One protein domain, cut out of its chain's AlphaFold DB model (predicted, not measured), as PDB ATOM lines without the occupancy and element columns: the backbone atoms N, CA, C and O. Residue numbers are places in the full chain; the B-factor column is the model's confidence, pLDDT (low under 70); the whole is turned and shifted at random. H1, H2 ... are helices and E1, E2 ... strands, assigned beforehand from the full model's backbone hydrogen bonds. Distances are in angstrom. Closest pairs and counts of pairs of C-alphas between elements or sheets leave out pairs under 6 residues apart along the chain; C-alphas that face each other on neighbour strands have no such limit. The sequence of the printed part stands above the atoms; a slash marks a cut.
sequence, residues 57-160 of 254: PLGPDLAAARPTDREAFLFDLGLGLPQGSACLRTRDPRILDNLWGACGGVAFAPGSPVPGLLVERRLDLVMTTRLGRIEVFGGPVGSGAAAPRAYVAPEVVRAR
ATOM      1  N   PRO A  57       9.891  40.013 -35.859       97.62
ATOM      2  CA  PRO A  57      10.897  39.675 -34.865       97.62
ATOM      3  C   PRO A  57      11.530  38.324 -35.213       97.62
ATOM      4  O   PRO A  57      10.831  37.334 -35.419       97.62
ATOM      5  N   LEU A  58      12.861  38.275 -35.261       96.81
ATOM      6  CA  LEU A  58      13.626  37.050 -35.528       96.81
ATOM      7  C   LEU A  58      14.212  36.429 -34.249       96.81
ATOM      8  O   LEU A  58      14.752  35.327 -34.290       96.81
ATOM      9  N   GLY A  59      14.092  37.122 -33.111       96.81
ATOM     10  CA  GLY A  59      14.666  36.704 -31.832       96.81
ATOM     11  C   GLY A  59      16.135  37.118 -31.672       96.81
ATOM     12  O   GLY A  59      16.594  38.032 -32.362       96.81
ATOM     13  N   PRO A  60      16.874  36.493 -30.737       97.69
ATOM     14  CA  PRO A  60      18.299  36.754 -30.540       97.69
ATOM     15  C   PRO A  60      19.139  36.477 -31.799       97.69
ATOM     16  O   PRO A  60      18.972  35.448 -32.455       97.69
ATOM     17  N   ASP A  61      20.087  37.360 -32.119       97.50
ATOM     18  CA  ASP A  61      20.960  37.238 -33.292       97.50
ATOM     19  C   ASP A  61      22.118  36.249 -33.078       97.50
ATOM     20  O   ASP A  61      23.296  36.605 -33.114       97.50
ATOM     21  N   LEU A  62      21.808  34.968 -32.898       96.44
ATOM     22  CA  LEU A  62      22.808  33.926 -32.623       96.44
ATOM     23  C   LEU A  62      23.928  33.842 -33.679       96.44
ATOM     24  O   LEU A  62      25.029  33.367 -33.393       96.44
ATOM     25  N   ALA A  63      23.662  34.319 -34.897       94.69
ATOM     26  CA  ALA A  63      24.610  34.335 -36.002       94.69
ATOM     27  C   ALA A  63      25.534  35.569 -36.012       94.69
ATOM     28  O   ALA A  63      26.309  35.707 -36.967       94.69
ATOM     29  N   ALA A  64      25.428  36.483 -35.039       95.94
ATOM     30  CA  ALA A  64      26.179  37.735 -35.015       95.94
ATOM     31  C   ALA A  64      27.699  37.514 -35.026       95.94
ATOM     32  O   ALA A  64      28.230  36.624 -34.343       95.94
ATOM     33  N   ALA A  65      28.400  38.370 -35.777       94.12
ATOM     34  CA  ALA A  65      29.853  38.349 -35.900       94.12
ATOM     35  C   ALA A  65      30.542  38.573 -34.552       94.12
ATOM     36  O   ALA A  65      31.475  37.852 -34.197       94.12
ATOM     37  N   ARG A  66      30.076  39.573 -33.791       93.12
ATOM     38  CA  ARG A  66      30.546  39.823 -32.428       93.12
ATOM     39  C   ARG A  66      29.823  38.865 -31.477       93.12
ATOM     40  O   ARG A  66      28.595  38.889 -31.440       93.12
ATOM     41  N   PRO A  67      30.537  38.068 -30.658       93.62
ATOM     42  CA  PRO A  67      29.898  37.231 -29.640       93.62
ATOM     43  C   PRO A  67      28.995  38.042 -28.709       93.62
ATOM     44  O   PRO A  67      27.890  37.617 -28.391       93.62
ATOM     45  N   THR A  68      29.427  39.260 -28.373       92.00
ATOM     46  CA  THR A  68      28.660  40.205 -27.563       92.00
ATOM     47  C   THR A  68      27.378  40.669 -28.221       92.00
ATOM     48  O   THR A  68      26.635  41.331 -27.532       92.00
ATOM     49  N   ASP A  69      27.083  40.378 -29.489       95.19
ATOM     50  CA  ASP A  69      25.841  40.763 -30.177       95.19
ATOM     51  C   ASP A  69      24.834  39.622 -30.295       95.19
ATOM     52  O   ASP A  69      23.696  39.855 -30.686       95.19
ATOM     53  N   ARG A  70      25.214  38.404 -29.894       96.06
ATOM     54  CA  ARG A  70      24.394  37.209 -30.126       96.06
ATOM     55  C   ARG A  70      23.097  37.140 -29.330       96.06
ATOM     56  O   ARG A  70      22.172  36.439 -29.715       96.06
ATOM     57  N   GLU A  71      23.037  37.884 -28.237       95.94
ATOM     58  CA  GLU A  71      21.852  38.002 -27.384       95.94
ATOM     59  C   GLU A  71      21.035  39.269 -27.700       95.94
ATOM     60  O   GLU A  71      20.030  39.527 -27.047       95.94
ATOM     61  N   ALA A  72      21.467  40.099 -28.658       96.06
ATOM     62  CA  ALA A  72      20.671  41.235 -29.111       96.06
ATOM     63  C   ALA A  72      19.510  40.738 -29.964       96.06
ATOM     64  O   ALA A  72      19.678  39.801 -30.745       96.06
ATOM     65  N   PHE A  73      18.359  41.397 -29.868       97.38
ATOM     66  CA  PHE A  73      17.216  41.045 -30.699       97.38
ATOM     67  C   PHE A  73      17.387  41.591 -32.114       97.38
ATOM     68  O   PHE A  73      17.810  42.736 -32.305       97.38
ATOM     69  N   LEU A  74      17.036  40.757 -33.088       98.00
ATOM     70  CA  LEU A  74      17.049  41.045 -34.513       98.00
ATOM     71  C   LEU A  74      15.613  41.156 -35.034       98.00
ATOM     72  O   LEU A  74      14.764  40.318 -34.726       98.00
ATOM     73  N   PHE A  75      15.360  42.169 -35.855       97.88
ATOM     74  CA  PHE A  75      14.066  42.416 -36.489       97.88
ATOM     75  C   PHE A  75      14.264  42.552 -37.994       97.88
ATOM     76  O   PHE A  75      15.000  43.440 -38.423       97.88
ATOM     77  N   ASP A  76      13.615  41.702 -38.789       97.31
ATOM     78  CA  ASP A  76      13.517  41.877 -40.242       97.31
ATOM     79  C   ASP A  76      12.616  43.081 -40.533       97.31
ATOM     80  O   ASP A  76      11.550  43.219 -39.932       97.31
ATOM     81  N   LEU A  77      13.036  43.960 -41.442       95.88
ATOM     82  CA  LEU A  77      12.254  45.131 -41.840       95.88
ATOM     83  C   LEU A  77      11.083  44.802 -42.775       95.88
ATOM     84  O   LEU A  77      10.322  45.699 -43.130       95.88
ATOM     85  N   GLY A  78      10.926  43.553 -43.197       94.94
ATOM     86  CA  GLY A  78       9.797  43.132 -44.010       94.94
ATOM     87  C   GLY A  78       9.873  43.640 -45.444       94.94
ATOM     88  O   GLY A  78       8.886  44.132 -45.983       94.94
ATOM     89  N   LEU A  79      11.057  43.609 -46.065       91.75
ATOM     90  CA  LEU A  79      11.225  44.171 -47.412       91.75
ATOM     91  C   LEU A  79      10.653  43.275 -48.525       91.75
ATOM     92  O   LEU A  79      10.552  43.734 -49.664       91.75
ATOM     93  N   GLY A  80      10.323  42.013 -48.230       90.75
ATOM     94  CA  GLY A  80       9.804  41.047 -49.206       90.75
ATOM     95  C   GLY A  80      10.772  40.733 -50.350       90.75
ATOM     96  O   GLY A  80      10.350  40.333 -51.434       90.75
ATOM     97  N   LEU A  81      12.072  40.981 -50.160       88.50
ATOM     98  CA  LEU A  81      13.059  40.855 -51.226       88.50
ATOM     99  C   LEU A  81      13.545  39.401 -51.350       88.50
ATOM    100  O   LEU A  81      13.910  38.791 -50.346       88.50
ATOM    101  N   PRO A  82      13.611  38.843 -52.571       86.69
ATOM    102  CA  PRO A  82      14.072  37.471 -52.790       86.69
ATOM    103  C   PRO A  82      15.580  37.291 -52.538       86.69
ATOM    104  O   PRO A  82      16.023  36.198 -52.201       86.69
ATOM    105  N   GLN A  83      16.382  38.351 -52.700       87.75
ATOM    106  CA  GLN A  83      17.841  38.300 -52.531       87.75
ATOM    107  C   GLN A  83      18.314  38.286 -51.070       87.75
ATOM    108  O   GLN A  83      19.473  37.956 -50.810       87.75
ATOM    109  N   GLY A  84      17.457  38.664 -50.120       89.88
ATOM    110  CA  GLY A  84      17.822  38.737 -48.711       89.88
ATOM    111  C   GLY A  84      17.040  39.773 -47.915       89.88
ATOM    112  O   GLY A  84      16.130  40.424 -48.423       89.88
ATOM    113  N   SER A  85      17.458  39.946 -46.667       93.25
ATOM    114  CA  SER A  85      16.795  40.779 -45.669       93.25
ATOM    115  C   SER A  85      17.675  41.939 -45.225       93.25
ATOM    116  O   SER A  85      18.904  41.830 -45.169       93.25
ATOM    117  N   ALA A  86      17.018  43.039 -44.863       94.75
ATOM    118  CA  ALA A  86      17.605  44.106 -44.071       94.75
ATOM    119  C   ALA A  86      16.980  44.049 -42.682       94.75
ATOM    120  O   ALA A  86      15.755  44.069 -42.559       94.75
ATOM    121  N   CYS A  87      17.817  43.996 -41.656       96.38
ATOM    122  CA  CYS A  87      17.391  43.801 -40.283       96.38
ATOM    123  C   CYS A  87      17.995  44.857 -39.361       96.38
ATOM    124  O   CYS A  87      19.141  45.276 -39.543       96.38
ATOM    125  N   LEU A  88      17.248  45.245 -38.333       96.06
ATOM    126  CA  LEU A  88      17.745  46.073 -37.237       96.06
ATOM    127  C   LEU A  88      18.078  45.191 -36.042       96.06
ATOM    128  O   LEU A  88      17.299  44.305 -35.687       96.06
ATOM    129  N   ARG A  89      19.227  45.449 -35.413       96.44
ATOM    130  CA  ARG A  89      19.647  44.762 -34.191       96.44
ATOM    131  C   ARG A  89      19.899  45.752 -33.067       96.44
ATOM    132  O   ARG A  89      20.578  46.764 -33.255       96.44
ATOM    133  N   THR A  90      19.370  45.443 -31.885       94.19
ATOM    134  CA  THR A  90      19.555  46.278 -30.696       94.19
ATOM    135  C   THR A  90      19.382  45.514 -29.389       94.19
ATOM    136  O   THR A  90      18.767  44.449 -29.329       94.19
ATOM    137  N   ARG A  91      19.944  46.096 -28.330       92.94
ATOM    138  CA  ARG A  91      19.666  45.756 -26.928       92.94
ATOM    139  C   ARG A  91      19.034  46.898 -26.152       92.94
ATOM    140  O   ARG A  91      18.718  46.711 -24.984       92.94
ATOM    141  N   ASP A  92      18.912  48.076 -26.759       91.88
ATOM    142  CA  ASP A  92      18.352  49.243 -26.086       91.88
ATOM    143  C   ASP A  92      16.855  49.003 -25.840       91.88
ATOM    144  O   ASP A  92      16.107  48.934 -26.821       91.88
ATOM    145  N   PRO A  93      16.401  48.898 -24.575       92.12
ATOM    146  CA  PRO A  93      15.004  48.611 -24.262       92.12
ATOM    147  C   PRO A  93      14.032  49.608 -24.899       92.12
ATOM    148  O   PRO A  93      12.982  49.209 -25.385       92.12
ATOM    149  N   ARG A  94      14.416  50.887 -25.004       88.94
ATOM    150  CA  ARG A  94      13.544  51.925 -25.580       88.94
ATOM    151  C   ARG A  94      13.340  51.723 -27.076       88.94
ATOM    152  O   ARG A  94      12.271  52.010 -27.604       88.94
ATOM    153  N   ILE A  95      14.373  51.248 -27.772       92.19
ATOM    154  CA  ILE A  95      14.266  50.949 -29.202       92.19
ATOM    155  C   ILE A  95      13.555  49.610 -29.414       92.19
ATOM    156  O   ILE A  95      12.800  49.475 -30.375       92.19
ATOM    157  N   LEU A  96      13.753  48.642 -28.513       94.50
ATOM    158  CA  LEU A  96      13.007  47.388 -28.537       94.50
ATOM    159  C   LEU A  96      11.502  47.642 -28.448       94.50
ATOM    160  O   LEU A  96      10.783  47.113 -29.288       94.50
ATOM    161  N   ASP A  97      11.037  48.491 -27.532       94.62
ATOM    162  CA  ASP A  97       9.610  48.828 -27.411       94.62
ATOM    163  C   ASP A  97       9.034  49.375 -28.730       94.62
ATOM    164  O   ASP A  97       7.983  48.926 -29.194       94.62
ATOM    165  N   ASN A  98       9.767  50.275 -29.400       94.12
ATOM    166  CA  ASN A  98       9.375  50.812 -30.708       94.12
ATOM    167  C   ASN A  98       9.327  49.731 -31.802       94.12
ATOM    168  O   ASN A  98       8.418  49.732 -32.632       94.12
ATOM    169  N   LEU A  99      10.303  48.818 -31.833       95.38
ATOM    170  CA  LEU A  99      10.369  47.744 -32.829       95.38
ATOM    171  C   LEU A  99       9.292  46.681 -32.600       95.38
ATOM    172  O   LEU A  99       8.676  46.234 -33.566       95.38
ATOM    173  N   TRP A 100       9.011  46.326 -31.346       97.00
ATOM    174  CA  TRP A 100       7.902  45.442 -30.989       97.00
ATOM    175  C   TRP A 100       6.556  46.043 -31.388       97.00
ATOM    176  O   TRP A 100       5.750  45.352 -32.004       97.00
ATOM    177  N   GLY A 101       6.341  47.337 -31.133       95.62
ATOM    178  CA  GLY A 101       5.133  48.042 -31.568       95.62
ATOM    179  C   GLY A 101       4.976  48.127 -33.093       95.62
ATOM    180  O   GLY A 101       3.855  48.203 -33.588       95.62
ATOM    181  N   ALA A 102       6.079  48.085 -33.847       96.38
ATOM    182  CA  ALA A 102       6.059  48.079 -35.309       96.38
ATOM    183  C   ALA A 102       5.823  46.685 -35.922       96.38
ATOM    184  O   ALA A 102       5.529  46.596 -37.118       96.38
ATOM    185  N   CYS A 103       5.970  45.606 -35.143       97.75
ATOM    186  CA  CYS A 103       5.848  44.235 -35.638       97.75
ATOM    187  C   CYS A 103       4.462  43.970 -36.249       97.75
ATOM    188  O   CYS A 103       3.438  44.408 -35.731       97.75
ATOM    189  N   GLY A 104       4.433  43.248 -37.371       97.62
ATOM    190  CA  GLY A 104       3.215  43.010 -38.155       97.62
ATOM    191  C   GLY A 104       2.793  44.185 -39.051       97.62
ATOM    192  O   GLY A 104       1.922  44.012 -39.899       97.62
ATOM    193  N   GLY A 105       3.425  45.355 -38.920       97.19
ATOM    194  CA  GLY A 105       3.224  46.508 -39.797       97.19
ATOM    195  C   GLY A 105       4.221  46.575 -40.959       97.19
ATOM    196  O   GLY A 105       5.292  45.968 -40.935       97.19
ATOM    197  N   VAL A 106       3.897  47.366 -41.984       95.62
ATOM    198  CA  VAL A 106       4.817  47.654 -43.098       95.62
ATOM    199  C   VAL A 106       5.843  48.701 -42.654       95.62
ATOM    200  O   VAL A 106       5.470  49.818 -42.292       95.62
ATOM    201  N   ALA A 107       7.141  48.387 -42.749       94.06
ATOM    202  CA  ALA A 107       8.222  49.237 -42.233       94.06
ATOM    203  C   ALA A 107       8.181  50.695 -42.714       94.06
ATOM    204  O   ALA A 107       8.521  51.599 -41.958       94.06
ATOM    205  N   PHE A 108       7.751  50.953 -43.950       93.06
ATOM    206  CA  PHE A 108       7.720  52.301 -44.534       93.06
ATOM    207  C   PHE A 108       6.305  52.864 -44.730       93.06
ATOM    208  O   PHE A 108       6.114  53.735 -45.584       93.06
ATOM    209  N   ALA A 109       5.315  52.361 -43.984       92.69
ATOM    210  CA  ALA A 109       3.980  52.952 -43.937       92.69
ATOM    211  C   ALA A 109       3.973  54.278 -43.146       92.69
ATOM    212  O   ALA A 109       4.818  54.469 -42.263       92.69
ATOM    213  N   PRO A 110       3.025  55.196 -43.425       91.38
ATOM    214  CA  PRO A 110       2.811  56.375 -42.588       91.38
ATOM    215  C   PRO A 110       2.631  55.986 -41.114       91.38
ATOM    216  O   PRO A 110       1.881  55.064 -40.809       91.38
ATOM    217  N   GLY A 111       3.328  56.676 -40.207       90.44
ATOM    218  CA  GLY A 111       3.273  56.403 -38.765       90.44
ATOM    219  C   GLY A 111       4.195  55.282 -38.265       90.44
ATOM    220  O   GLY A 111       4.330  55.123 -37.057       90.44
ATOM    221  N   SER A 112       4.873  54.542 -39.151       93.38
ATOM    222  CA  SER A 112       5.894  53.573 -38.730       93.38
ATOM    223  C   SER A 112       7.101  54.281 -38.088       93.38
ATOM    224  O   SER A 112       7.570  55.283 -38.637       93.38
ATOM    225  N   PRO A 113       7.671  53.757 -36.983       92.56
ATOM    226  CA  PRO A 113       8.872  54.326 -36.368       92.56
ATOM    227  C   PRO A 113      10.162  53.992 -37.140       92.56
ATOM    228  O   PRO A 113      11.179  54.666 -36.971       92.56
ATOM    229  N   VAL A 114      10.144  52.974 -38.011       92.94
ATOM    230  CA  VAL A 114      11.342  52.437 -38.686       92.94
ATOM    231  C   VAL A 114      12.146  53.486 -39.472       92.94
ATOM    232  O   VAL A 114      13.373  53.476 -39.352       92.94
ATOM    233  N   PRO A 115      11.546  54.410 -40.252       91.06
ATOM    234  CA  PRO A 115      12.318  55.429 -40.964       91.06
ATOM    235  C   PRO A 115      13.141  56.319 -40.022       91.06
ATOM    236  O   PRO A 115      14.282  56.641 -40.343       91.06
ATOM    237  N   GLY A 116      12.589  56.677 -38.855       89.19
ATOM    238  CA  GLY A 116      13.304  57.443 -37.830       89.19
ATOM    239  C   GLY A 116      14.467  56.645 -37.245       89.19
ATOM    240  O   GLY A 116      15.600  57.125 -37.220       89.19
ATOM    241  N   LEU A 117      14.215  55.378 -36.903       89.31
ATOM    242  CA  LEU A 117      15.234  54.460 -36.387       89.31
ATOM    243  C   LEU A 117      16.405  54.257 -37.367       89.31
ATOM    244  O   LEU A 117      17.553  54.182 -36.945       89.31
ATOM    245  N   LEU A 118      16.158  54.223 -38.679       87.44
ATOM    246  CA  LEU A 118      17.223  54.108 -39.688       87.44
ATOM    247  C   LEU A 118      18.118  55.357 -39.784       87.44
ATOM    248  O   LEU A 118      19.272  55.259 -40.211       87.44
ATOM    249  N   VAL A 119      17.605  56.532 -39.407       83.06
ATOM    250  CA  VAL A 119      18.380  57.785 -39.348       83.06
ATOM    251  C   VAL A 119      19.169  57.874 -38.042       83.06
ATOM    252  O   VAL A 119      20.285  58.406 -38.018       83.06
ATOM    253  N   GLU A 120      18.628  57.310 -36.965       71.56
ATOM    254  CA  GLU A 120      19.316  57.130 -35.695       71.56
ATOM    255  C   GLU A 120      20.454  56.114 -35.872       71.56
ATOM    256  O   GLU A 120      20.303  54.914 -35.663       71.56
ATOM    257  N   ARG A 121      21.648  56.597 -36.250       68.62
ATOM    258  CA  ARG A 121      22.896  55.816 -36.440       68.62
ATOM    259  C   ARG A 121      23.427  55.134 -35.161       68.62
ATOM    260  O   ARG A 121      24.633  54.992 -34.979       68.62
ATOM    261  N   ARG A 122      22.548  54.770 -34.235       75.06
ATOM    262  CA  ARG A 122      22.798  54.051 -32.985       75.06
ATOM    263  C   ARG A 122      22.509  52.557 -33.112       75.06
ATOM    264  O   ARG A 122      22.970  51.801 -32.268       75.06
ATOM    265  N   LEU A 123      21.787  52.151 -34.155       87.69
ATOM    266  CA  LEU A 123      21.412  50.766 -34.399       87.69
ATOM    267  C   LEU A 123      22.407  50.047 -35.294       87.69
ATOM    268  O   LEU A 123      22.958  50.631 -36.231       87.69
ATOM    269  N   ASP A 124      22.577  48.759 -35.021       93.38
ATOM    270  CA  ASP A 124      23.251  47.867 -35.945       93.38
ATOM    271  C   ASP A 124      22.296  47.565 -37.106       93.38
ATOM    272  O   ASP A 124      21.165  47.113 -36.898       93.38
ATOM    273  N   LEU A 125      22.763  47.803 -38.332       94.81
ATOM    274  CA  LEU A 125      22.047  47.440 -39.549       94.81
ATOM    275  C   LEU A 125      22.690  46.180 -40.131       94.81
ATOM    276  O   LEU A 125      23.873  46.165 -40.485       94.81
ATOM    277  N   VAL A 126      21.904  45.113 -40.204       96.19
ATOM    278  CA  VAL A 126      22.345  43.782 -40.611       96.19
ATOM    279  C   VAL A 126      21.701  43.433 -41.946       96.19
ATOM    280  O   VAL A 126      20.485  43.339 -42.043       96.19
ATOM    281  N   MET A 127      22.517  43.202 -42.969       95.31
ATOM    282  CA  MET A 127      22.067  42.679 -44.257       95.31
ATOM    283  C   MET A 127      22.386  41.193 -44.318       95.31
ATOM    284  O   MET A 127      23.547  40.815 -44.153       95.31
ATOM    285  N   THR A 128      21.389  40.351 -44.569       93.62
ATOM    286  CA  THR A 128      21.575  38.900 -44.687       93.62
ATOM    287  C   THR A 128      21.113  38.416 -46.045       93.62
ATOM    288  O   THR A 128      20.005  38.724 -46.472       93.62
ATOM    289  N   THR A 129      21.934  37.610 -46.701       91.94
ATOM    290  CA  THR A 129      21.595  36.906 -47.937       91.94
ATOM    291  C   THR A 129      22.029  35.452 -47.812       91.94
ATOM    292  O   THR A 129      22.670  35.051 -46.838       91.94
ATOM    293  N   ARG A 130      21.736  34.629 -48.818       89.62
ATOM    294  CA  ARG A 130      22.252  33.252 -48.848       89.62
ATOM    295  C   ARG A 130      23.768  33.159 -48.946       89.62
ATOM    296  O   ARG A 130      24.337  32.149 -48.553       89.62
ATOM    297  N   LEU A 131      24.416  34.215 -49.428       91.25
ATOM    298  CA  LEU A 131      25.872  34.286 -49.499       91.25
ATOM    299  C   LEU A 131      26.503  34.638 -48.149       91.25
ATOM    300  O   LEU A 131      27.721  34.569 -48.018       91.25
ATOM    301  N   GLY A 132      25.707  35.017 -47.147       92.44
ATOM    302  CA  GLY A 132      26.182  35.361 -45.815       92.44
ATOM    303  C   GLY A 132      25.575  36.662 -45.312       92.44
ATOM    304  O   GLY A 132      24.392  36.930 -45.501       92.44
ATOM    305  N   ARG A 133      26.363  37.477 -44.615       94.62
ATOM    306  CA  ARG A 133      25.862  38.699 -43.990       94.62
ATOM    307  C   ARG A 133      26.886  39.812 -43.894       94.62
ATOM    308  O   ARG A 133      28.090  39.580 -43.773       94.62
ATOM    309  N   ILE A 134      26.366  41.030 -43.898       95.69
ATOM    310  CA  ILE A 134      27.090  42.266 -43.628       95.69
ATOM    311  C   ILE A 134      26.453  42.902 -42.400       95.69
ATOM    312  O   ILE A 134      25.235  43.019 -42.313       95.69
ATOM    313  N   GLU A 135      27.274  43.322 -41.451       95.62
ATOM    314  CA  GLU A 135      26.844  44.036 -40.256       95.62
ATOM    315  C   GLU A 135      27.508  45.410 -40.257       95.62
ATOM    316  O   GLU A 135      28.735  45.513 -40.317       95.62
ATOM    317  N   VAL A 136      26.709  46.469 -40.194       94.25
ATOM    318  CA  VAL A 136      27.189  47.834 -39.976       94.25
ATOM    319  C   VAL A 136      26.849  48.199 -38.547       94.25
ATOM    320  O   VAL A 136      25.672  48.248 -38.197       94.25
ATOM    321  N   PHE A 137      27.876  48.404 -37.722       91.94
ATOM    322  CA  PHE A 137      27.663  48.659 -36.304       91.94
ATOM    323  C   PHE A 137      27.260  50.109 -36.065       91.94
ATOM    324  O   PHE A 137      27.882  51.031 -36.599       91.94
ATOM    325  N   GLY A 138      26.231  50.296 -35.246       86.75
ATOM    326  CA  GLY A 138      25.788  51.605 -34.798       86.75
ATOM    327  C   GLY A 138      26.747  52.237 -33.785       86.75
ATOM    328  O   GLY A 138      27.684  51.616 -33.276       86.75
ATOM    329  N   GLY A 139      26.492  53.503 -33.462       78.19
ATOM    330  CA  GLY A 139      27.208  54.250 -32.434       78.19
ATOM    331  C   GLY A 139      28.404  55.064 -32.952       78.19
ATOM    332  O   GLY A 139      28.731  55.046 -34.140       78.19
ATOM    333  N   PRO A 140      29.072  55.819 -32.061       67.38
ATOM    334  CA  PRO A 140      30.061  56.829 -32.447       67.38
ATOM    335  C   PRO A 140      31.286  56.239 -33.160       67.38
ATOM    336  O   PRO A 140      31.765  56.821 -34.132       67.38
ATOM    337  N   VAL A 141      31.749  55.055 -32.743       67.44
ATOM    338  CA  VAL A 141      32.888  54.356 -33.369       67.44
ATOM    339  C   VAL A 141      32.550  53.882 -34.788       67.44
ATOM    340  O   VAL A 141      33.411  53.903 -35.666       67.44
ATOM    341  N   GLY A 142      31.291  53.509 -35.038       60.12
ATOM    342  CA  GLY A 142      30.784  53.084 -36.346       60.12
ATOM    343  C   GLY A 142      30.549  54.226 -37.342       60.12
ATOM    344  O   GLY A 142      30.083  53.981 -38.451       60.12
ATOM    345  N   SER A 143      30.868  55.475 -36.982       61.91
ATOM    346  CA  SER A 143      30.610  56.664 -37.804       61.91
ATOM    347  C   SER A 143      31.882  57.250 -38.446       61.91
ATOM    348  O   SER A 143      33.003  56.971 -38.022       61.91
ATOM    349  N   GLY A 144      31.720  58.040 -39.515       65.62
ATOM    350  CA  GLY A 144      32.811  58.737 -40.218       65.62
ATOM    351  C   GLY A 144      32.919  58.406 -41.711       65.62
ATOM    352  O   GLY A 144      32.310  57.460 -42.204       65.62
ATOM    353  N   ALA A 145      33.710  59.194 -42.450       65.31
ATOM    354  CA  ALA A 145      33.805  59.100 -43.913       65.31
ATOM    355  C   ALA A 145      34.293  57.726 -44.412       65.31
ATOM    356  O   ALA A 145      33.825  57.240 -45.437       65.31
ATOM    357  N   ALA A 146      35.187  57.082 -43.655       70.19
ATOM    358  CA  ALA A 146      35.741  55.765 -43.973       70.19
ATOM    359  C   ALA A 146      35.013  54.598 -43.274       70.19
ATOM    360  O   ALA A 146      35.538  53.483 -43.263       70.19
ATOM    361  N   ALA A 147      33.891  54.846 -42.589       75.31
ATOM    362  CA  ALA A 147      33.149  53.797 -41.895       75.31
ATOM    363  C   ALA A 147      32.257  53.011 -42.872       75.31
ATOM    364  O   ALA A 147      31.812  53.577 -43.876       75.31
ATOM    365  N   PRO A 148      31.978  51.722 -42.600       85.38
ATOM    366  CA  PRO A 148      30.943  50.990 -43.316       85.38
ATOM    367  C   PRO A 148      29.617  51.750 -43.250       85.38
ATOM    368  O   PRO A 148      29.262  52.332 -42.227       85.38
ATOM    369  N   ARG A 149      28.886  51.766 -44.362       85.50
ATOM    370  CA  ARG A 149      27.591  52.435 -44.462       85.50
ATOM    371  C   ARG A 149      26.603  51.464 -45.067       85.50
ATOM    372  O   ARG A 149      26.914  50.798 -46.050       85.50
ATOM    373  N   ALA A 150      25.415  51.421 -44.491       87.44
ATOM    374  CA  ALA A 150      24.293  50.696 -45.041       87.44
ATOM    375  C   ALA A 150      23.078  51.623 -45.060       87.44
ATOM    376  O   ALA A 150      22.917  52.482 -44.191       87.44
ATOM    377  N   TYR A 151      22.273  51.476 -46.104       87.44
ATOM    378  CA  TYR A 151      21.114  52.308 -46.373       87.44
ATOM    379  C   TYR A 151      19.986  51.410 -46.854       87.44
ATOM    380  O   TYR A 151      20.208  50.525 -47.681       87.44
ATOM    381  N   VAL A 152      18.776  51.675 -46.374       88.88
ATOM    382  CA  VAL A 152      17.552  51.100 -46.927       88.88
ATOM    383  C   VAL A 152      16.769  52.258 -47.523       88.88
ATOM    384  O   VAL A 152      16.142  53.022 -46.799       88.88
ATOM    385  N   ALA A 153      16.886  52.437 -48.838       87.00
ATOM    386  CA  ALA A 153      16.232  53.522 -49.562       87.00
ATOM    387  C   ALA A 153      14.796  53.109 -49.935       87.00
ATOM    388  O   ALA A 153      14.629  52.205 -50.764       87.00
ATOM    389  N   PRO A 154      13.749  53.734 -49.362       83.31
ATOM    390  CA  PRO A 154      12.372  53.294 -49.567       83.31
ATOM    391  C   PRO A 154      11.934  53.357 -51.033       83.31
ATOM    392  O   PRO A 154      11.231  52.461 -51.494       83.31
ATOM    393  N   GLU A 155      12.359  54.368 -51.801       85.94
ATOM    394  CA  GLU A 155      12.062  54.434 -53.239       85.94
ATOM    395  C   GLU A 155      12.660  53.264 -54.031       85.94
ATOM    396  O   GLU A 155      12.029  52.767 -54.965       85.94
ATOM    397  N   VAL A 156      13.838  52.774 -53.633       85.06
ATOM    398  CA  VAL A 156      14.489  51.634 -54.293       85.06
ATOM    399  C   VAL A 156      13.766  50.335 -53.951       85.06
ATOM    400  O   VAL A 156      13.492  49.543 -54.852       85.06
ATOM    401  N   VAL A 157      13.406  50.138 -52.680       84.50
ATOM    402  CA  VAL A 157      12.672  48.945 -52.225       84.50
ATOM    403  C   VAL A 157      11.292  48.868 -52.883       84.50
ATOM    404  O   VAL A 157      10.918  47.817 -53.402       84.50
ATOM    405  N   ARG A 158      10.549  49.985 -52.944       84.69
ATOM    406  CA  ARG A 158       9.210  50.033 -53.564       84.69
ATOM    407  C   ARG A 158       9.217  49.687 -55.049       84.69
ATOM    408  O   ARG A 158       8.222  49.172 -55.546       84.69
ATOM    409  N   ALA A 159      10.327  49.920 -55.749       86.19
ATOM    410  CA  ALA A 159      10.458  49.530 -57.148       86.19
ATOM    411  C   ALA A 159      10.471  48.000 -57.348       86.19
ATOM    412  O   ALA A 159      10.363  47.559 -58.490       86.19
ATOM    413  N   ARG A 160      10.642  47.202 -56.276       82.75
ATOM    414  CA  ARG A 160      10.659  45.724 -56.281       82.75
ATOM    415  C   ARG A 160      11.577  45.118 -57.351       82.75
ATOM    416  O   ARG A 160      11.347  44.022 -57.854       82.75
TER     417      ARG A 160
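This is residues 57 to 160 of the 254 residues of an uncharacterized protein of Methylobacterium sp. Leaf112 (UniProt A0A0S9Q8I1). A strongly twisted sheet of five strands makes the body, with H1 over one face at its E1, E2 and E3 part, and the short H2 near H1, only grazing the sheet. A long unnamed stretch, residues 137 to 153, leads from E5 to the small helix H3, which is off the sheet. The 104 printed residues include five named strands and three named helices, in the order E1 E2 E3 H1 H2 E4 E5 H3; the sheet runs E1 E2 E3 E4 E5, antiparallel throughout. The class is mixed, helices and strands, with under half of the residues in named elements; the whole is compact, with a radius of gyration of the C-alphas of 13.1 A and spans of 33 by 28 by 28 A.

E1, residues 57 to 60, E2, residues 73 to 76, and E3, residues 85 to 90, form a meander, each strand the antiparallel neighbour of the one before. N 58 and O 74 are 2.8 A apart, and N 75 and O 88 2.9 A, within hydrogen-bond range. H1, residues 93 to 102, is on the sheet at a height of 9.4 A; the closest C-alphas of H1 and E2 are Leu 99 and Phe 75, 7.4 A. H2, residues 114 to 119, is close to H1 but not clearly touching, Val 114 and Leu 99 being their closest C-alphas at 7.6 A. E4, residues 124 to 129, is antiparallel to E3, with N 87 and O 126 2.8 A apart. E5, residues 132 to 136, forms a hairpin with E4, with N 127 and O 134 2.8 A apart. H3, residues 154 to 158, is not on the sheet. Every O i to N i+4 pair is within hydrogen-bond range in H2 and H3, and 5 of 6 in H1.

E1 begins at C-alpha 57 (10.897, 39.675, -34.865) and is 9.1 A long; E2 is 10.3 A, E3 16.2 A, H1 14.2 A, H2 8.9 A, E4 16.3 A and E5 13.8 A. H3, 6.1 A, ends at C-alpha 158 (9.210, 50.033, -53.564).

The C-alphas of Thr 68 and Ala 159, the two farthest apart, are 36.0 A apart. The printed part has no cut. The links E1 to E2, H1 to H2 and E5 to H3 are long. Residue 121 and residues 140 to 145 are under pLDDT 70.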